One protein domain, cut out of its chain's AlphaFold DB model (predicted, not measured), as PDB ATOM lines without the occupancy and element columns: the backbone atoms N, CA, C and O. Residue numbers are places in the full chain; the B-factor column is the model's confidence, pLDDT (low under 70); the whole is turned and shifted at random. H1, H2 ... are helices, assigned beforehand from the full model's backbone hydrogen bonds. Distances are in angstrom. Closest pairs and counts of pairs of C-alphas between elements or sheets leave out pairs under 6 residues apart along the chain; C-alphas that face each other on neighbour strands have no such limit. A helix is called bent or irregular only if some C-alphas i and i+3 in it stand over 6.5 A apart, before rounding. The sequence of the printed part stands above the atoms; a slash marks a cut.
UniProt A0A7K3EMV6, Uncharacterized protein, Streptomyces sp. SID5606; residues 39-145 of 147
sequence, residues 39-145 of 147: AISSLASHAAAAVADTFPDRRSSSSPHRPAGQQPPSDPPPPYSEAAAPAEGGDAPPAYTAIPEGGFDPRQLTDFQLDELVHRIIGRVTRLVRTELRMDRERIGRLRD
ATOM      1  N   ALA A  39     -23.449 -19.415  -0.528       55.91
ATOM      2  CA  ALA A  39     -24.306 -20.552  -0.896       55.91
ATOM      3  C   ALA A  39     -23.646 -21.495  -1.923       55.91
ATOM      4  O   ALA A  39     -23.899 -22.697  -1.935       55.91
ATOM      5  N   ILE A  40     -22.772 -20.953  -2.775       59.84
ATOM      6  CA  ILE A  40     -22.082 -21.718  -3.820       59.84
ATOM      7  C   ILE A  40     -20.944 -22.548  -3.213       59.84
ATOM      8  O   ILE A  40     -20.741 -23.691  -3.609       59.84
ATOM      9  N   SER A  41     -20.236 -22.013  -2.212       66.12
ATOM     10  CA  SER A  41     -19.168 -22.745  -1.525       66.12
ATOM     11  C   SER A  41     -19.713 -23.873  -0.649       66.12
ATOM     12  O   SER A  41     -19.163 -24.968  -0.691       66.12
ATOM     13  N   SER A  42     -20.828 -23.671   0.069       70.31
ATOM     14  CA  SER A  42     -21.461 -24.750   0.842       70.31
ATOM     15  C   SER A  42     -21.987 -25.868  -0.057       70.31
ATOM     16  O   SER A  42     -21.805 -27.042   0.256       70.31
ATOM     17  N   LEU A  43     -22.591 -25.515  -1.196       76.12
ATOM     18  CA  LEU A  43     -23.046 -26.482  -2.194       76.12
ATOM     19  C   LEU A  43     -21.865 -27.254  -2.801       76.12
ATOM     20  O   LEU A  43     -21.929 -28.475  -2.916       76.12
ATOM     21  N   ALA A  44     -20.774 -26.560  -3.137       76.94
ATOM     22  CA  ALA A  44     -19.565 -27.182  -3.674       76.94
ATOM     23  C   ALA A  44     -18.922 -28.158  -2.674       76.94
ATOM     24  O   ALA A  44     -18.545 -29.264  -3.060       76.94
ATOM     25  N   SER A  45     -18.852 -27.805  -1.385       79.19
ATOM     26  CA  SER A  45     -18.357 -28.710  -0.339       79.19
ATOM     27  C   SER A  45     -19.259 -29.932  -0.150       79.19
ATOM     28  O   SER A  45     -18.751 -31.039   0.018       79.19
ATOM     29  N   HIS A  46     -20.582 -29.762  -0.223       78.38
ATOM     30  CA  HIS A  46     -21.529 -30.874  -0.106       78.38
ATOM     31  C   HIS A  46     -21.443 -31.830  -1.304       78.38
ATOM     32  O   HIS A  46     -21.429 -33.048  -1.132       78.38
ATOM     33  N   ALA A  47     -21.297 -31.287  -2.515       78.88
ATOM     34  CA  ALA A  47     -21.071 -32.078  -3.721       78.88
ATOM     35  C   ALA A  47     -19.736 -32.843  -3.658       78.88
ATOM     36  O   ALA A  47     -19.688 -34.025  -3.992       78.88
ATOM     37  N   ALA A  48     -18.663 -32.208  -3.174       79.44
ATOM     38  CA  ALA A  48     -17.367 -32.862  -3.003       79.44
ATOM     39  C   ALA A  48     -17.415 -34.008  -1.974       79.44
ATOM     40  O   ALA A  48     -16.825 -35.063  -2.208       79.44
ATOM     41  N   ALA A  49     -18.149 -33.834  -0.870       77.88
ATOM     42  CA  ALA A  49     -18.350 -34.879   0.132       77.88
ATOM     43  C   ALA A  49     -19.152 -36.070  -0.425       77.88
ATOM     44  O   ALA A  49     -18.750 -37.213  -0.231       77.88
ATOM     45  N   ALA A  50     -20.218 -35.814  -1.189       80.88
ATOM     46  CA  ALA A  50     -20.998 -36.871  -1.834       80.88
ATOM     47  C   ALA A  50     -20.157 -37.690  -2.832       80.88
ATOM     48  O   ALA A  50     -20.238 -38.916  -2.865       80.88
ATOM     49  N   VAL A  51     -19.286 -37.038  -3.611       80.81
ATOM     50  CA  VAL A  51     -18.357 -37.727  -4.527       80.81
ATOM     51  C   VAL A  51     -17.326 -38.552  -3.752       80.81
ATOM     52  O   VAL A  51     -17.037 -39.689  -4.121       80.81
ATOM     53  N   ALA A  52     -16.792 -38.008  -2.660       80.38
ATOM     54  CA  ALA A  52     -15.853 -38.701  -1.785       80.38
ATOM     55  C   ALA A  52     -16.448 -39.959  -1.125       80.38
ATOM     56  O   ALA A  52     -15.709 -40.922  -0.916       80.38
ATOM     57  N   ASP A  53     -17.747 -39.942  -0.824       75.44
ATOM     58  CA  ASP A  53     -18.505 -41.066  -0.261       75.44
ATOM     59  C   ASP A  53     -18.913 -42.095  -1.329       75.44
ATOM     60  O   ASP A  53     -18.962 -43.292  -1.073       75.44
ATOM     61  N   THR A  54     -19.122 -41.648  -2.573       77.00
ATOM     62  CA  THR A  54     -19.472 -42.525  -3.706       77.00
ATOM     63  C   THR A  54     -18.270 -43.332  -4.219       77.00
ATOM     64  O   THR A  54     -18.442 -44.410  -4.789       77.00
ATOM     65  N   PHE A  55     -17.038 -42.844  -4.014       71.12
ATOM     66  CA  PHE A  55     -15.805 -43.500  -4.477       71.12
ATOM     67  C   PHE A  55     -14.802 -43.788  -3.339       71.12
ATOM     68  O   PHE A  55     -13.654 -43.330  -3.407       71.12
ATOM     69  N   PRO A  56     -15.175 -44.577  -2.314       61.38
ATOM     70  CA  PRO A  56     -14.287 -44.894  -1.193       61.38
ATOM     71  C   PRO A  56     -13.076 -45.735  -1.640       61.38
ATOM     72  O   PRO A  56     -11.979 -45.578  -1.106       61.38
ATOM     73  N   ASP A  57     -13.230 -46.539  -2.701       57.69
ATOM     74  CA  ASP A  57     -12.185 -47.419  -3.249       57.69
ATOM     75  C   ASP A  57     -10.959 -46.679  -3.805       57.69
ATOM     76  O   ASP A  57      -9.872 -47.254  -3.881       57.69
ATOM     77  N   ARG A  58     -11.073 -45.388  -4.156       55.78
ATOM     78  CA  ARG A  58      -9.902 -44.601  -4.592       55.78
ATOM     79  C   ARG A  58      -8.957 -44.227  -3.452       55.78
ATOM     80  O   ARG A  58      -7.828 -43.834  -3.727       55.78
ATOM     81  N   ARG A  59      -9.399 -44.342  -2.195       56.28
ATOM     82  CA  ARG A  59      -8.557 -44.119  -1.010       56.28
ATOM     83  C   ARG A  59      -7.889 -45.392  -0.491       56.28
ATOM     84  O   ARG A  59      -6.899 -45.282   0.223       56.28
ATOM     85  N   SER A  60      -8.394 -46.569  -0.858       52.28
ATOM     86  CA  SER A  60      -8.011 -47.839  -0.224       52.28
ATOM     87  C   SER A  60      -7.453 -48.896  -1.172       52.28
ATOM     88  O   SER A  60      -7.223 -50.022  -0.741       52.28
ATOM     89  N   SER A  61      -7.134 -48.568  -2.427       51.94
ATOM     90  CA  SER A  61      -6.415 -49.491  -3.312       51.94
ATOM     91  C   SER A  61      -4.913 -49.574  -2.977       51.94
ATOM     92  O   SER A  61      -4.059 -49.353  -3.833       51.94
ATOM     93  N   SER A  62      -4.582 -49.890  -1.725       57.06
ATOM     94  CA  SER A  62      -3.342 -50.572  -1.368       57.06
ATOM     95  C   SER A  62      -3.603 -52.077  -1.484       57.06
ATOM     96  O   SER A  62      -4.345 -52.645  -0.689       57.06
ATOM     97  N   SER A  63      -3.050 -52.670  -2.543       56.44
ATOM     98  CA  SER A  63      -2.999 -54.090  -2.929       56.44
ATOM     99  C   SER A  63      -3.438 -55.158  -1.914       56.44
ATOM    100  O   SER A  63      -2.859 -55.240  -0.833       56.44
ATOM    101  N   PRO A  64      -4.235 -56.153  -2.349       53.69
ATOM    102  CA  PRO A  64      -4.192 -57.490  -1.784       53.69
ATOM    103  C   PRO A  64      -3.404 -58.457  -2.687       53.69
ATOM    104  O   PRO A  64      -3.733 -58.692  -3.847       53.69
ATOM    105  N   HIS A  65      -2.328 -58.979  -2.099       46.34
ATOM    106  CA  HIS A  65      -1.678 -60.281  -2.286       46.34
ATOM    107  C   HIS A  65      -1.898 -61.095  -3.579       46.34
ATOM    108  O   HIS A  65      -2.956 -61.671  -3.824       46.34
ATOM    109  N   ARG A  66      -0.793 -61.309  -4.309       45.09
ATOM    110  CA  ARG A  66      -0.595 -62.425  -5.251       45.09
ATOM    111  C   ARG A  66       0.010 -63.628  -4.496       45.09
ATOM    112  O   ARG A  66       0.948 -63.409  -3.729       45.09
ATOM    113  N   PRO A  67      -0.477 -64.873  -4.681       49.03
ATOM    114  CA  PRO A  67       0.040 -66.041  -3.969       49.03
ATOM    115  C   PRO A  67       1.422 -66.474  -4.479       49.03
ATOM    116  O   PRO A  67       1.763 -66.297  -5.652       49.03
ATOM    117  N   ALA A  68       2.202 -67.023  -3.548       54.28
ATOM    118  CA  ALA A  68       3.620 -67.331  -3.659       54.28
ATOM    119  C   ALA A  68       3.931 -68.430  -4.691       54.28
ATOM    120  O   ALA A  68       3.521 -69.578  -4.543       54.28
ATOM    121  N   GLY A  69       4.727 -68.070  -5.697       45.22
ATOM    122  CA  GLY A  69       5.551 -68.988  -6.477       45.22
ATOM    123  C   GLY A  69       7.015 -68.659  -6.193       45.22
ATOM    124  O   GLY A  69       7.409 -67.503  -6.309       45.22
ATOM    125  N   GLN A  70       7.761 -69.663  -5.741       48.97
ATOM    126  CA  GLN A  70       9.137 -69.635  -5.230       48.97
ATOM    127  C   GLN A  70      10.092 -68.684  -5.984       48.97
ATOM    128  O   GLN A  70      10.263 -68.807  -7.196       48.97
ATOM    129  N   GLN A  71      10.765 -67.786  -5.251       51.66
ATOM    130  CA  GLN A  71      11.920 -67.015  -5.733       51.66
ATOM    131  C   GLN A  71      13.226 -67.578  -5.130       51.66
ATOM    132  O   GLN A  71      13.223 -67.959  -3.957       51.66
ATOM    133  N   PRO A  72      14.331 -67.650  -5.903       57.69
ATOM    134  CA  PRO A  72      15.663 -68.017  -5.402       57.69
ATOM    135  C   PRO A  72      16.194 -66.968  -4.402       57.69
ATOM    136  O   PRO A  72      15.649 -65.862  -4.366       57.69
ATOM    137  N   PRO A  73      17.232 -67.276  -3.589       58.62
ATOM    138  CA  PRO A  73      17.735 -66.355  -2.570       58.62
ATOM    139  C   PRO A  73      18.257 -65.074  -3.229       58.62
ATOM    140  O   PRO A  73      19.296 -65.069  -3.883       58.62
ATOM    141  N   SER A  74      17.485 -64.002  -3.093       62.44
ATOM    142  CA  SER A  74      17.813 -62.669  -3.579       62.44
ATOM    143  C   SER A  74      18.608 -61.918  -2.518       62.44
ATOM    144  O   SER A  74      18.148 -61.801  -1.380       62.44
ATOM    145  N   ASP A  75      19.767 -61.390  -2.913       71.06
ATOM    146  CA  ASP A  75      20.483 -60.344  -2.181       71.06
ATOM    147  C   ASP A  75      19.517 -59.225  -1.754       71.06
ATOM    148  O   ASP A  75      18.528 -58.967  -2.458       71.06
ATOM    149  N   PRO A  76      19.757 -58.568  -0.600       75.12
ATOM    150  CA  PRO A  76      18.868 -57.520  -0.125       75.12
ATOM    151  C   PRO A  76      18.731 -56.447  -1.213       75.12
ATOM    152  O   PRO A  76      19.747 -55.997  -1.755       75.12
ATOM    153  N   PRO A  77      17.496 -56.036  -1.561       71.56
ATOM    154  CA  PRO A  77      17.310 -54.978  -2.535       71.56
ATOM    155  C   PRO A  77      18.037 -53.721  -2.040       71.56
ATOM    156  O   PRO A  77      18.080 -53.481  -0.826       71.56
ATOM    157  N   PRO A  78      18.612 -52.913  -2.949       76.25
ATOM    158  CA  PRO A  78      19.192 -51.637  -2.561       76.25
ATOM    159  C   PRO A  78      18.152 -50.832  -1.767       76.25
ATOM    160  O   PRO A  78      16.953 -50.938  -2.064       76.25
ATOM    161  N   PRO A  79      18.575 -50.050  -0.755       70.56
ATOM    162  CA  PRO A  79      17.661 -49.209  -0.004       70.56
ATOM    163  C   PRO A  79      16.862 -48.374  -0.997       70.56
ATOM    164  O   PRO A  79      17.438 -47.730  -1.879       70.56
ATOM    165  N   TYR A  80      15.537 -48.458  -0.884       52.75
ATOM    166  CA  TYR A  80      14.611 -47.705  -1.712       52.75
ATOM    167  C   TYR A  80      14.961 -46.228  -1.526       52.75
ATOM    168  O   TYR A  80      14.631 -45.620  -0.510       52.75
ATOM    169  N   SER A  81      15.687 -45.656  -2.486       62.03
ATOM    170  CA  SER A  81      15.630 -44.216  -2.681       62.03
ATOM    171  C   SER A  81      14.179 -43.973  -3.031       62.03
ATOM    172  O   SER A  81      13.706 -44.524  -4.025       62.03
ATOM    173  N   GLU A  82      13.460 -43.273  -2.154       58.50
ATOM    174  CA  GLU A  82      12.115 -42.798  -2.433       58.50
ATOM    175  C   GLU A  82      12.170 -42.191  -3.824       58.50
ATOM    176  O   GLU A  82      12.873 -41.201  -4.044       58.50
ATOM    177  N   ALA A  83      11.593 -42.912  -4.791       55.47
ATOM    178  CA  ALA A  83      11.591 -42.489  -6.170       55.47
ATOM    179  C   ALA A  83      11.035 -41.079  -6.114       55.47
ATOM    180  O   ALA A  83       9.907 -40.899  -5.647       55.47
ATOM    181  N   ALA A  84      11.887 -40.106  -6.454       55.62
ATOM    182  CA  ALA A  84      11.530 -38.706  -6.418       55.62
ATOM    183  C   ALA A  84      10.128 -38.602  -7.004       55.62
ATOM    184  O   ALA A  84       9.868 -39.201  -8.058       55.62
ATOM    185  N   ALA A  85       9.237 -37.937  -6.260       57.34
ATOM    186  CA  ALA A  85       7.890 -37.628  -6.710       57.34
ATOM    187  C   ALA A  85       7.955 -37.340  -8.213       57.34
ATOM    188  O   ALA A  85       8.896 -36.641  -8.614       57.34
ATOM    189  N   PRO A  86       7.063 -37.936  -9.036       52.16
ATOM    190  CA  PRO A  86       7.134 -37.794 -10.483       52.16
ATOM    191  C   PRO A  86       7.379 -36.324 -10.745       52.16
ATOM    192  O   PRO A  86       6.604 -35.507 -10.244       52.16
ATOM    193  N   ALA A  87       8.525 -36.017 -11.364       49.09
ATOM    194  CA  ALA A  87       8.971 -34.647 -11.528       49.09
ATOM    195  C   ALA A  87       7.750 -33.819 -11.923       49.09
ATOM    196  O   ALA A  87       7.013 -34.231 -12.826       49.09
ATOM    197  N   GLU A  88       7.513 -32.697 -11.242       50.12
ATOM    198  CA  GLU A  88       6.446 -31.734 -11.548       50.12
ATOM    199  C   GLU A  88       6.596 -31.115 -12.964       50.12
ATOM    200  O   GLU A  88       6.205 -29.987 -13.216       50.12
ATOM    201  N   GLY A  89       7.175 -31.837 -13.926       46.38
ATOM    202  CA  GLY A  89       7.069 -31.619 -15.363       46.38
ATOM    203  C   GLY A  89       5.843 -32.299 -15.979       46.38
ATOM    204  O   GLY A  89       5.751 -32.401 -17.201       46.38
ATOM    205  N   GLY A  90       4.895 -32.775 -15.167       50.50
ATOM    206  CA  GLY A  90       3.524 -32.969 -15.620       50.50
ATOM    207  C   GLY A  90       2.884 -31.599 -15.787       50.50
ATOM    208  O   GLY A  90       2.180 -31.166 -14.880       50.50
ATOM    209  N   ASP A  91       3.199 -30.928 -16.902       61.97
ATOM    210  CA  ASP A  91       2.606 -29.658 -17.323       61.97
ATOM    211  C   ASP A  91       1.123 -29.686 -16.950       61.97
ATOM    212  O   ASP A  91       0.382 -30.581 -17.385       61.97
ATOM    213  N   ALA A  92       0.732 -28.810 -16.020       66.44
ATOM    214  CA  ALA A  92      -0.644 -28.746 -15.556       66.44
ATOM    215  C   ALA A  92      -1.537 -28.723 -16.802       66.44
ATOM    216  O   ALA A  92      -1.198 -28.013 -17.755       66.44
ATOM    217  N   PRO A  93      -2.624 -29.523 -16.855       70.25
ATOM    218  CA  PRO A  93      -3.415 -29.631 -18.070       70.25
ATOM    219  C   PRO A  93      -3.754 -28.215 -18.525       70.25
ATOM    220  O   PRO A  93      -4.205 -27.427 -17.685       70.25
ATOM    221  N   PRO A  94      -3.484 -27.874 -19.799       77.94
ATOM    222  CA  PRO A  94      -3.563 -26.498 -20.244       77.94
ATOM    223  C   PRO A  94      -4.925 -25.952 -19.854       77.94
ATOM    224  O   PRO A  94      -5.959 -26.580 -20.120       77.94
ATOM    225  N   ALA A  95      -4.908 -24.815 -19.158       83.56
ATOM    226  CA  ALA A  95      -6.132 -24.140 -18.780       83.56
ATOM    227  C   ALA A  95      -6.964 -23.919 -20.048       83.56
ATOM    228  O   ALA A  95      -6.431 -23.576 -21.107       83.56
ATOM    229  N   TYR A  96      -8.268 -24.174 -19.955       83.75
ATOM    230  CA  TYR A  96      -9.145 -23.993 -21.101       83.75
ATOM    231  C   TYR A  96      -9.165 -22.515 -21.499       83.75
ATOM    232  O   TYR A  96      -9.673 -21.671 -20.761       83.75
ATOM    233  N   THR A  97      -8.640 -22.224 -22.684       87.31
ATOM    234  CA  THR A  97      -8.769 -20.924 -23.337       87.31
ATOM    235  C   THR A  97      -9.877 -21.043 -24.372       87.31
ATOM    236  O   THR A  97      -9.772 -21.832 -25.313       87.31
ATOM    237  N   ALA A  98     -10.953 -20.276 -24.195       84.31
ATOM    238  CA  ALA A  98     -12.025 -20.216 -25.179       84.31
ATOM    239  C   ALA A  98     -11.488 -19.640 -26.497       84.31
ATOM    240  O   ALA A  98     -10.837 -18.594 -26.510       84.31
ATOM    241  N   ILE A  99     -11.773 -20.324 -27.601       86.62
ATOM    242  CA  ILE A  99     -11.498 -19.812 -28.943       86.62
ATOM    243  C   ILE A  99     -12.644 -18.847 -29.289       86.62
ATOM    244  O   ILE A  99     -13.803 -19.231 -29.107       86.62
ATOM    245  N   PRO A 100     -12.367 -17.612 -29.750       89.06
ATOM    246  CA  PRO A 100     -13.413 -16.683 -30.166       89.06
ATOM    247  C   PRO A 100     -14.267 -17.288 -31.286       89.06
ATOM    248  O   PRO A 100     -13.784 -18.104 -32.075       89.06
ATOM    249  N   GLU A 101     -15.536 -16.890 -31.372       83.94
ATOM    250  CA  GLU A 101     -16.421 -17.375 -32.433       83.94
ATOM    251  C   GLU A 101     -15.838 -17.041 -33.816       83.94
ATOM    252  O   GLU A 101     -15.407 -15.919 -34.069       83.94
ATOM    253  N   GLY A 102     -15.761 -18.046 -34.694       84.75
ATOM    254  CA  GLY A 102     -15.099 -17.932 -36.001       84.75
ATOM    255  C   GLY A 102     -13.564 -18.000 -35.975       84.75
ATOM    256  O   GLY A 102     -12.945 -17.960 -37.032       84.75
ATOM    257  N   GLY A 103     -12.931 -18.147 -34.805       82.94
ATOM    258  CA  GLY A 103     -11.469 -18.215 -34.655       82.94
ATOM    259  C   GLY A 103     -10.827 -19.557 -35.026       82.94
ATOM    260  O   GLY A 103      -9.610 -19.695 -34.940       82.94
ATOM    261  N   PHE A 104     -11.623 -20.553 -35.417       86.25
ATOM    262  CA  PHE A 104     -11.150 -21.858 -35.869       86.25
ATOM    263  C   PHE A 104     -11.835 -22.220 -37.184       86.25
ATOM    264  O   PHE A 104     -13.045 -22.452 -37.207       86.25
ATOM    265  N   ASP A 105     -11.057 -22.287 -38.265       90.56
ATOM    266  CA  ASP A 105     -11.523 -22.788 -39.556       90.56
ATOM    267  C   ASP A 105     -10.890 -24.161 -39.842       90.56
ATOM    268  O   ASP A 105      -9.692 -24.238 -40.129       90.56
ATOM    269  N   PRO A 106     -11.664 -25.261 -39.794       87.12
ATOM    270  CA  PRO A 106     -11.134 -26.599 -40.039       87.12
ATOM    271  C   PRO A 106     -10.616 -26.779 -41.469       87.12
ATOM    272  O   PRO A 106      -9.792 -27.659 -41.702       87.12
ATOM    273  N   ARG A 107     -11.076 -25.965 -42.431       91.38
ATOM    274  CA  ARG A 107     -10.649 -26.063 -43.835       91.38
ATOM    275  C   ARG A 107      -9.257 -25.489 -44.079       91.38
ATOM    276  O   ARG A 107      -8.684 -25.752 -45.129       91.38
ATOM    277  N   GLN A 108      -8.734 -24.706 -43.138       92.56
ATOM    278  CA  GLN A 108      -7.407 -24.094 -43.232       92.56
ATOM    279  C   GLN A 108      -6.313 -24.939 -42.564       92.56
ATOM    280  O   GLN A 108      -5.149 -24.545 -42.579       92.56
ATOM    281  N   LEU A 109      -6.667 -26.086 -41.972       92.00
ATOM    282  CA  LEU A 109      -5.694 -26.988 -41.358       92.00
ATOM    283  C   LEU A 109      -4.834 -27.659 -42.426       92.00
ATOM    284  O   LEU A 109      -5.337 -28.115 -43.452       92.00
ATOM    285  N   THR A 110      -3.536 -27.753 -42.157       97.25
ATOM    286  CA  THR A 110      -2.642 -28.576 -42.977       97.25
ATOM    287  C   THR A 110      -2.906 -30.059 -42.717       97.25
ATOM    288  O   THR A 110      -3.369 -30.424 -41.635       97.25
ATOM    289  N   ASP A 111      -2.560 -30.930 -43.667       95.50
ATOM    290  CA  ASP A 111      -2.772 -32.381 -43.529       95.50
ATOM    291  C   ASP A 111      -2.123 -32.938 -42.252       95.50
ATOM    292  O   ASP A 111      -2.744 -33.685 -41.505       95.50
ATOM    293  N   PHE A 112      -0.915 -32.474 -41.923       96.31
ATOM    294  CA  PHE A 112      -0.234 -32.851 -40.684       96.31
ATOM    295  C   PHE A 112      -0.996 -32.409 -39.421       96.31
ATOM    296  O   PHE A 112      -1.093 -33.159 -38.455       96.31
ATOM    297  N   GLN A 113      -1.557 -31.195 -39.406       95.75
ATOM    298  CA  GLN A 113      -2.350 -30.717 -38.267       95.75
ATOM    299  C   GLN A 113      -3.658 -31.489 -38.127       95.75
ATOM    300  O   GLN A 113      -4.106 -31.739 -37.005       95.75
ATOM    301  N   LEU A 114      -4.268 -31.854 -39.255       96.25
ATOM    302  CA  LEU A 114      -5.446 -32.703 -39.277       96.25
ATOM    303  C   LEU A 114      -5.115 -34.088 -38.713       96.25
ATOM    304  O   LEU A 114      -5.831 -34.551 -37.828       96.25
ATOM    305  N   ASP A 115      -4.013 -34.701 -39.140       97.06
ATOM    306  CA  ASP A 115      -3.556 -36.003 -38.647       97.06
ATOM    307  C   ASP A 115      -3.278 -35.976 -37.139       97.06
ATOM    308  O   ASP A 115      -3.771 -36.830 -36.398       97.06
ATOM    309  N   GLU A 116      -2.580 -34.951 -36.651       97.06
ATOM    310  CA  GLU A 116      -2.324 -34.755 -35.221       97.06
ATOM    311  C   GLU A 116      -3.618 -34.547 -34.422       97.06
ATOM    312  O   GLU A 116      -3.804 -35.111 -33.335       97.06
ATOM    313  N   LEU A 117      -4.552 -33.754 -34.957       95.75
ATOM    314  CA  LEU A 117      -5.852 -33.525 -34.336       95.75
ATOM    315  C   LEU A 117      -6.656 -34.826 -34.259       95.75
ATOM    316  O   LEU A 117      -7.202 -35.154 -33.203       95.75
ATOM    317  N   VAL A 118      -6.708 -35.580 -35.355       96.75
ATOM    318  CA  VAL A 118      -7.403 -36.866 -35.446       96.75
ATOM    319  C   VAL A 118      -6.787 -37.866 -34.474       96.75
ATOM    320  O   VAL A 118      -7.520 -38.472 -33.686       96.75
ATOM    321  N   HIS A 119      -5.459 -37.986 -34.443       97.19
ATOM    322  CA  HIS A 119      -4.750 -38.862 -33.512       97.19
ATOM    323  C   HIS A 119      -5.100 -38.528 -32.054       97.19
ATOM    324  O   HIS A 119      -5.459 -39.408 -31.261       97.19
ATOM    325  N   ARG A 120      -5.097 -37.235 -31.709       96.06
ATOM    326  CA  ARG A 120      -5.449 -36.748 -30.370       96.06
ATOM    327  C   ARG A 120      -6.914 -37.013 -30.011       96.06
ATOM    328  O   ARG A 120      -7.205 -37.422 -28.881       96.06
ATOM    329  N   ILE A 121      -7.844 -36.781 -30.941       97.19
ATOM    330  CA  ILE A 121      -9.284 -36.975 -30.715       97.19
ATOM    331  C   ILE A 121      -9.606 -38.456 -30.554       97.19
ATOM    332  O   ILE A 121     -10.275 -38.818 -29.585       97.19
ATOM    333  N   ILE A 122      -9.109 -39.323 -31.441       97.75
ATOM    334  CA  ILE A 122      -9.399 -40.761 -31.390       97.75
ATOM    335  C   ILE A 122      -8.927 -41.348 -30.059       97.75
ATOM    336  O   ILE A 122      -9.694 -42.046 -29.389       97.75
ATOM    337  N   GLY A 123      -7.712 -41.018 -29.611       96.56
ATOM    338  CA  GLY A 123      -7.202 -41.481 -28.318       96.56
ATOM    339  C   GLY A 123      -8.087 -41.053 -27.141       96.56
ATOM    340  O   GLY A 123      -8.387 -41.853 -26.250       96.56
ATOM    341  N   ARG A 124      -8.574 -39.806 -27.148       97.19
ATOM    342  CA  ARG A 124      -9.449 -39.288 -26.086       97.19
ATOM    343  C   ARG A 124     -10.843 -39.916 -26.121       97.19
ATOM    344  O   ARG A 124     -11.320 -40.379 -25.086       97.19
ATOM    345  N   VAL A 125     -11.487 -39.954 -27.286       98.12
ATOM    346  CA  VAL A 125     -12.853 -40.478 -27.452       98.12
ATOM    347  C   VAL A 125     -12.900 -41.965 -27.125       98.12
ATOM    348  O   VAL A 125     -13.759 -42.397 -26.360       98.12
ATOM    349  N   THR A 126     -11.949 -42.755 -27.622       97.62
ATOM    350  CA  THR A 126     -11.923 -44.201 -27.354       97.62
ATOM    351  C   THR A 126     -11.723 -44.512 -25.874       97.62
ATOM    352  O   THR A 126     -12.313 -45.466 -25.365       97.62
ATOM    353  N   ARG A 127     -10.952 -43.695 -25.147       97.12
ATOM    354  CA  ARG A 127     -10.818 -43.819 -23.693       97.12
ATOM    355  C   ARG A 127     -12.144 -43.561 -22.977       97.12
ATOM    356  O   ARG A 127     -12.497 -44.363 -22.118       97.12
ATOM    357  N   LEU A 128     -12.868 -42.502 -23.350       97.06
ATOM    358  CA  LEU A 128     -14.186 -42.186 -22.784       97.06
ATOM    359  C   LEU A 128     -15.199 -43.298 -23.073       97.06
ATOM    360  O   LEU A 128     -15.842 -43.806 -22.161       97.06
ATOM    361  N   VAL A 129     -15.277 -43.760 -24.322       97.81
ATOM    362  CA  VAL A 129     -16.161 -44.872 -24.701       97.81
ATOM    363  C   VAL A 129     -15.805 -46.138 -23.919       97.81
ATOM    364  O   VAL A 129     -16.687 -46.823 -23.408       97.81
ATOM    365  N   ARG A 130     -14.513 -46.446 -23.751       97.25
ATOM    366  CA  ARG A 130     -14.073 -47.615 -22.978       97.25
ATOM    367  C   ARG A 130     -14.495 -47.526 -21.510       97.25
ATOM    368  O   ARG A 130     -14.853 -48.557 -20.938       97.25
ATOM    369  N   THR A 131     -14.449 -46.342 -20.898       97.56
ATOM    370  CA  THR A 131     -14.905 -46.152 -19.515       97.56
ATOM    371  C   THR A 131     -16.421 -46.236 -19.402       97.56
ATOM    372  O   THR A 131     -16.895 -46.957 -18.528       97.56
ATOM    373  N   GLU A 132     -17.168 -45.621 -20.321       95.00
ATOM    374  CA  GLU A 132     -18.632 -45.716 -20.354       95.00
ATOM    375  C   GLU A 132     -19.087 -47.168 -20.507       95.00
ATOM    376  O   GLU A 132     -19.874 -47.656 -19.707       95.00
ATOM    377  N   LEU A 133     -18.503 -47.926 -21.440       95.69
ATOM    378  CA  LEU A 133     -18.838 -49.340 -21.633       95.69
ATOM    379  C   LEU A 133     -18.393 -50.237 -20.473       95.69
ATOM    380  O   LEU A 133     -18.939 -51.324 -20.278       95.69
ATOM    381  N   ARG A 134     -17.360 -49.858 -19.715       94.62
ATOM    382  CA  ARG A 134     -16.991 -50.589 -18.496       94.62
ATOM    383  C   ARG A 134     -18.035 -50.359 -17.406       94.62
ATOM    384  O   ARG A 134     -18.535 -51.337 -16.859       94.62
ATOM    385  N   MET A 135     -18.381 -49.100 -17.140       95.69
ATOM    386  CA  MET A 135     -19.411 -48.752 -16.159       95.69
ATOM    387  C   MET A 135     -20.763 -49.349 -16.546       95.69
ATOM    388  O   MET A 135     -21.485 -49.863 -15.697       95.69
ATOM    389  N   ASP A 136     -21.080 -49.353 -17.839       93.31
ATOM    390  CA  ASP A 136     -22.319 -49.923 -18.341       93.31
ATOM    391  C   ASP A 136     -22.379 -51.438 -18.130       93.31
ATOM    392  O   ASP A 136     -23.399 -51.956 -17.689       93.31
ATOM    393  N   ARG A 137     -21.267 -52.157 -18.329       92.75
ATOM    394  CA  ARG A 137     -21.186 -53.594 -18.016       92.75
ATOM    395  C   ARG A 137     -21.384 -53.884 -16.530       92.75
ATOM    396  O   ARG A 137     -22.093 -54.827 -16.195       92.75
ATOM    397  N   GLU A 138     -20.790 -53.086 -15.649       91.31
ATOM    398  CA  GLU A 138     -20.957 -53.229 -14.195       91.31
ATOM    399  C   GLU A 138     -22.413 -52.953 -13.783       91.31
ATOM    400  O   GLU A 138     -23.004 -53.703 -13.005       91.31
ATOM    401  N   ARG A 139     -23.026 -51.923 -14.372       90.56
ATOM    402  CA  ARG A 139     -24.421 -51.546 -14.145       90.56
ATOM    403  C   ARG A 139     -25.399 -52.596 -14.664       90.56
ATOM    404  O   ARG A 139     -26.269 -53.025 -13.916       90.56
ATOM    405  N   ILE A 140     -25.258 -53.022 -15.916       87.75
ATOM    406  CA  ILE A 140     -26.115 -54.043 -16.526       87.75
ATOM    407  C   ILE A 140     -25.915 -55.389 -15.823       87.75
ATOM    408  O   ILE A 140     -26.892 -56.088 -15.588       87.75
ATOM    409  N   GLY A 141     -24.685 -55.752 -15.449       83.88
ATOM    410  CA  GLY A 141     -24.393 -56.981 -14.705       83.88
ATOM    411  C   GLY A 141     -25.060 -57.019 -13.329       83.88
ATOM    412  O   GLY A 141     -25.630 -58.043 -12.972       83.88
ATOM    413  N   ARG A 142     -25.077 -55.895 -12.598       76.19
ATOM    414  CA  ARG A 142     -25.864 -55.749 -11.359       76.19
ATOM    415  C   ARG A 142     -27.371 -55.773 -11.620       76.19
ATOM    416  O   ARG A 142     -28.099 -56.421 -10.887       76.19
ATOM    417  N   LEU A 143     -27.838 -55.088 -12.665       73.19
ATOM    418  CA  LEU A 143     -29.264 -55.005 -13.008       73.19
ATOM    419  C   LEU A 143     -29.841 -56.345 -13.496       73.19
ATOM    420  O   LEU A 143     -31.047 -56.560 -13.438       73.19
ATOM    421  N   ARG A 144     -28.982 -57.242 -13.990       71.81
ATOM    422  CA  ARG A 144     -29.334 -58.593 -14.441       71.81
ATOM    423  C   ARG A 144     -29.229 -59.659 -13.352       71.81
ATOM    424  O   ARG A 144     -29.550 -60.803 -13.655       71.81
ATOM    425  N   ASP A 145     -28.785 -59.320 -12.144       70.88
ATOM    426  CA  ASP A 145     -28.681 -60.268 -11.031       70.88
ATOM    427  C   ASP A 145     -29.850 -60.044 -10.048       70.88
ATOM    428  O   ASP A 145     -29.770 -59.156  -9.197       70.88
TER     429      ASP A 145
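Overview. This is residues 39 to 145 of the 147 residues of an uncharacterized protein of Streptomyces sp. SID5606 (UniProt A0A7K3EMV6). An open, coreless model: one long helix, H3, stands away from a short helix, H1, and a long loop, residues 61 to 110, sweeps out from the small helix H2 and folds back to reach the beginning of H3. No two helices touch, and the loop makes the longest axis, with both of the farthest C-alphas in it. The printed part has 107 residues with three named helices, in the order H1, H2, H3, and no named strand; the class is all helix, though under half of the residues, 53 of 107, are in named elements. The whole is extended, with a radius of gyration of the C-alphas of 23.2 A, and elongated, spanning 66 by 40 by 38 A.

Along the chain. Start with the longest helix, H3, residues 111 to 143. Find C-alpha 111 at (-2.772, -32.381, -43.529); from there the helix runs 46.3 A to C-alpha 143 at (-29.264, -55.005, -13.008). Next look at H1, residues 39 to 54, which begins at C-alpha 39 at (-24.306, -20.552, -0.896) and runs 22.7 A to C-alpha 54. H2, residues 57 to 60, is a helix of 4 residues, 5.2 A from first to last C-alpha.

Arrangement. H3 and H1 are apart, with no C-alpha of the one within 8 A of the other. By the same test H1 and H2 are apart, and so are H2 and H3. Look along the link from H2 to H3: it passes C-alpha 73 at (17.735, -66.355, -2.570) and later C-alpha 102 at (-15.099, -17.932, -36.001). Residues 39 to 105 stand free, of which 39 to 54 belong to H1 and 57 to 60 to H2. Residues 118 to 145 stand free too, of which 118 to 143 belong to H3. In H1 and H3 every O i to N i+4 pair is within hydrogen-bond range; H2 is too short for such a pair, and its 1 pair of O i and N i+3 is within range. None of the helices is bent or irregular.

Size, cuts and confidence. The two C-alphas farthest apart are those of Pro 73 and Gly 102, at 67.4 A. From the first printed C-alpha, Ala 39, to the last, Asp 145, the distance is 41.2 A. The printed part has no cut. The link from H1 to H2 is tight, with 2 residues, and the link from H2 to H3 is long, with 50 residues. The mean pLDDT of the printed part is 76.3, with H3 at 94 and H2 at 56. Look for low confidence, under 70, in residues 39 to 41, 56 to 74 and 80 to 92.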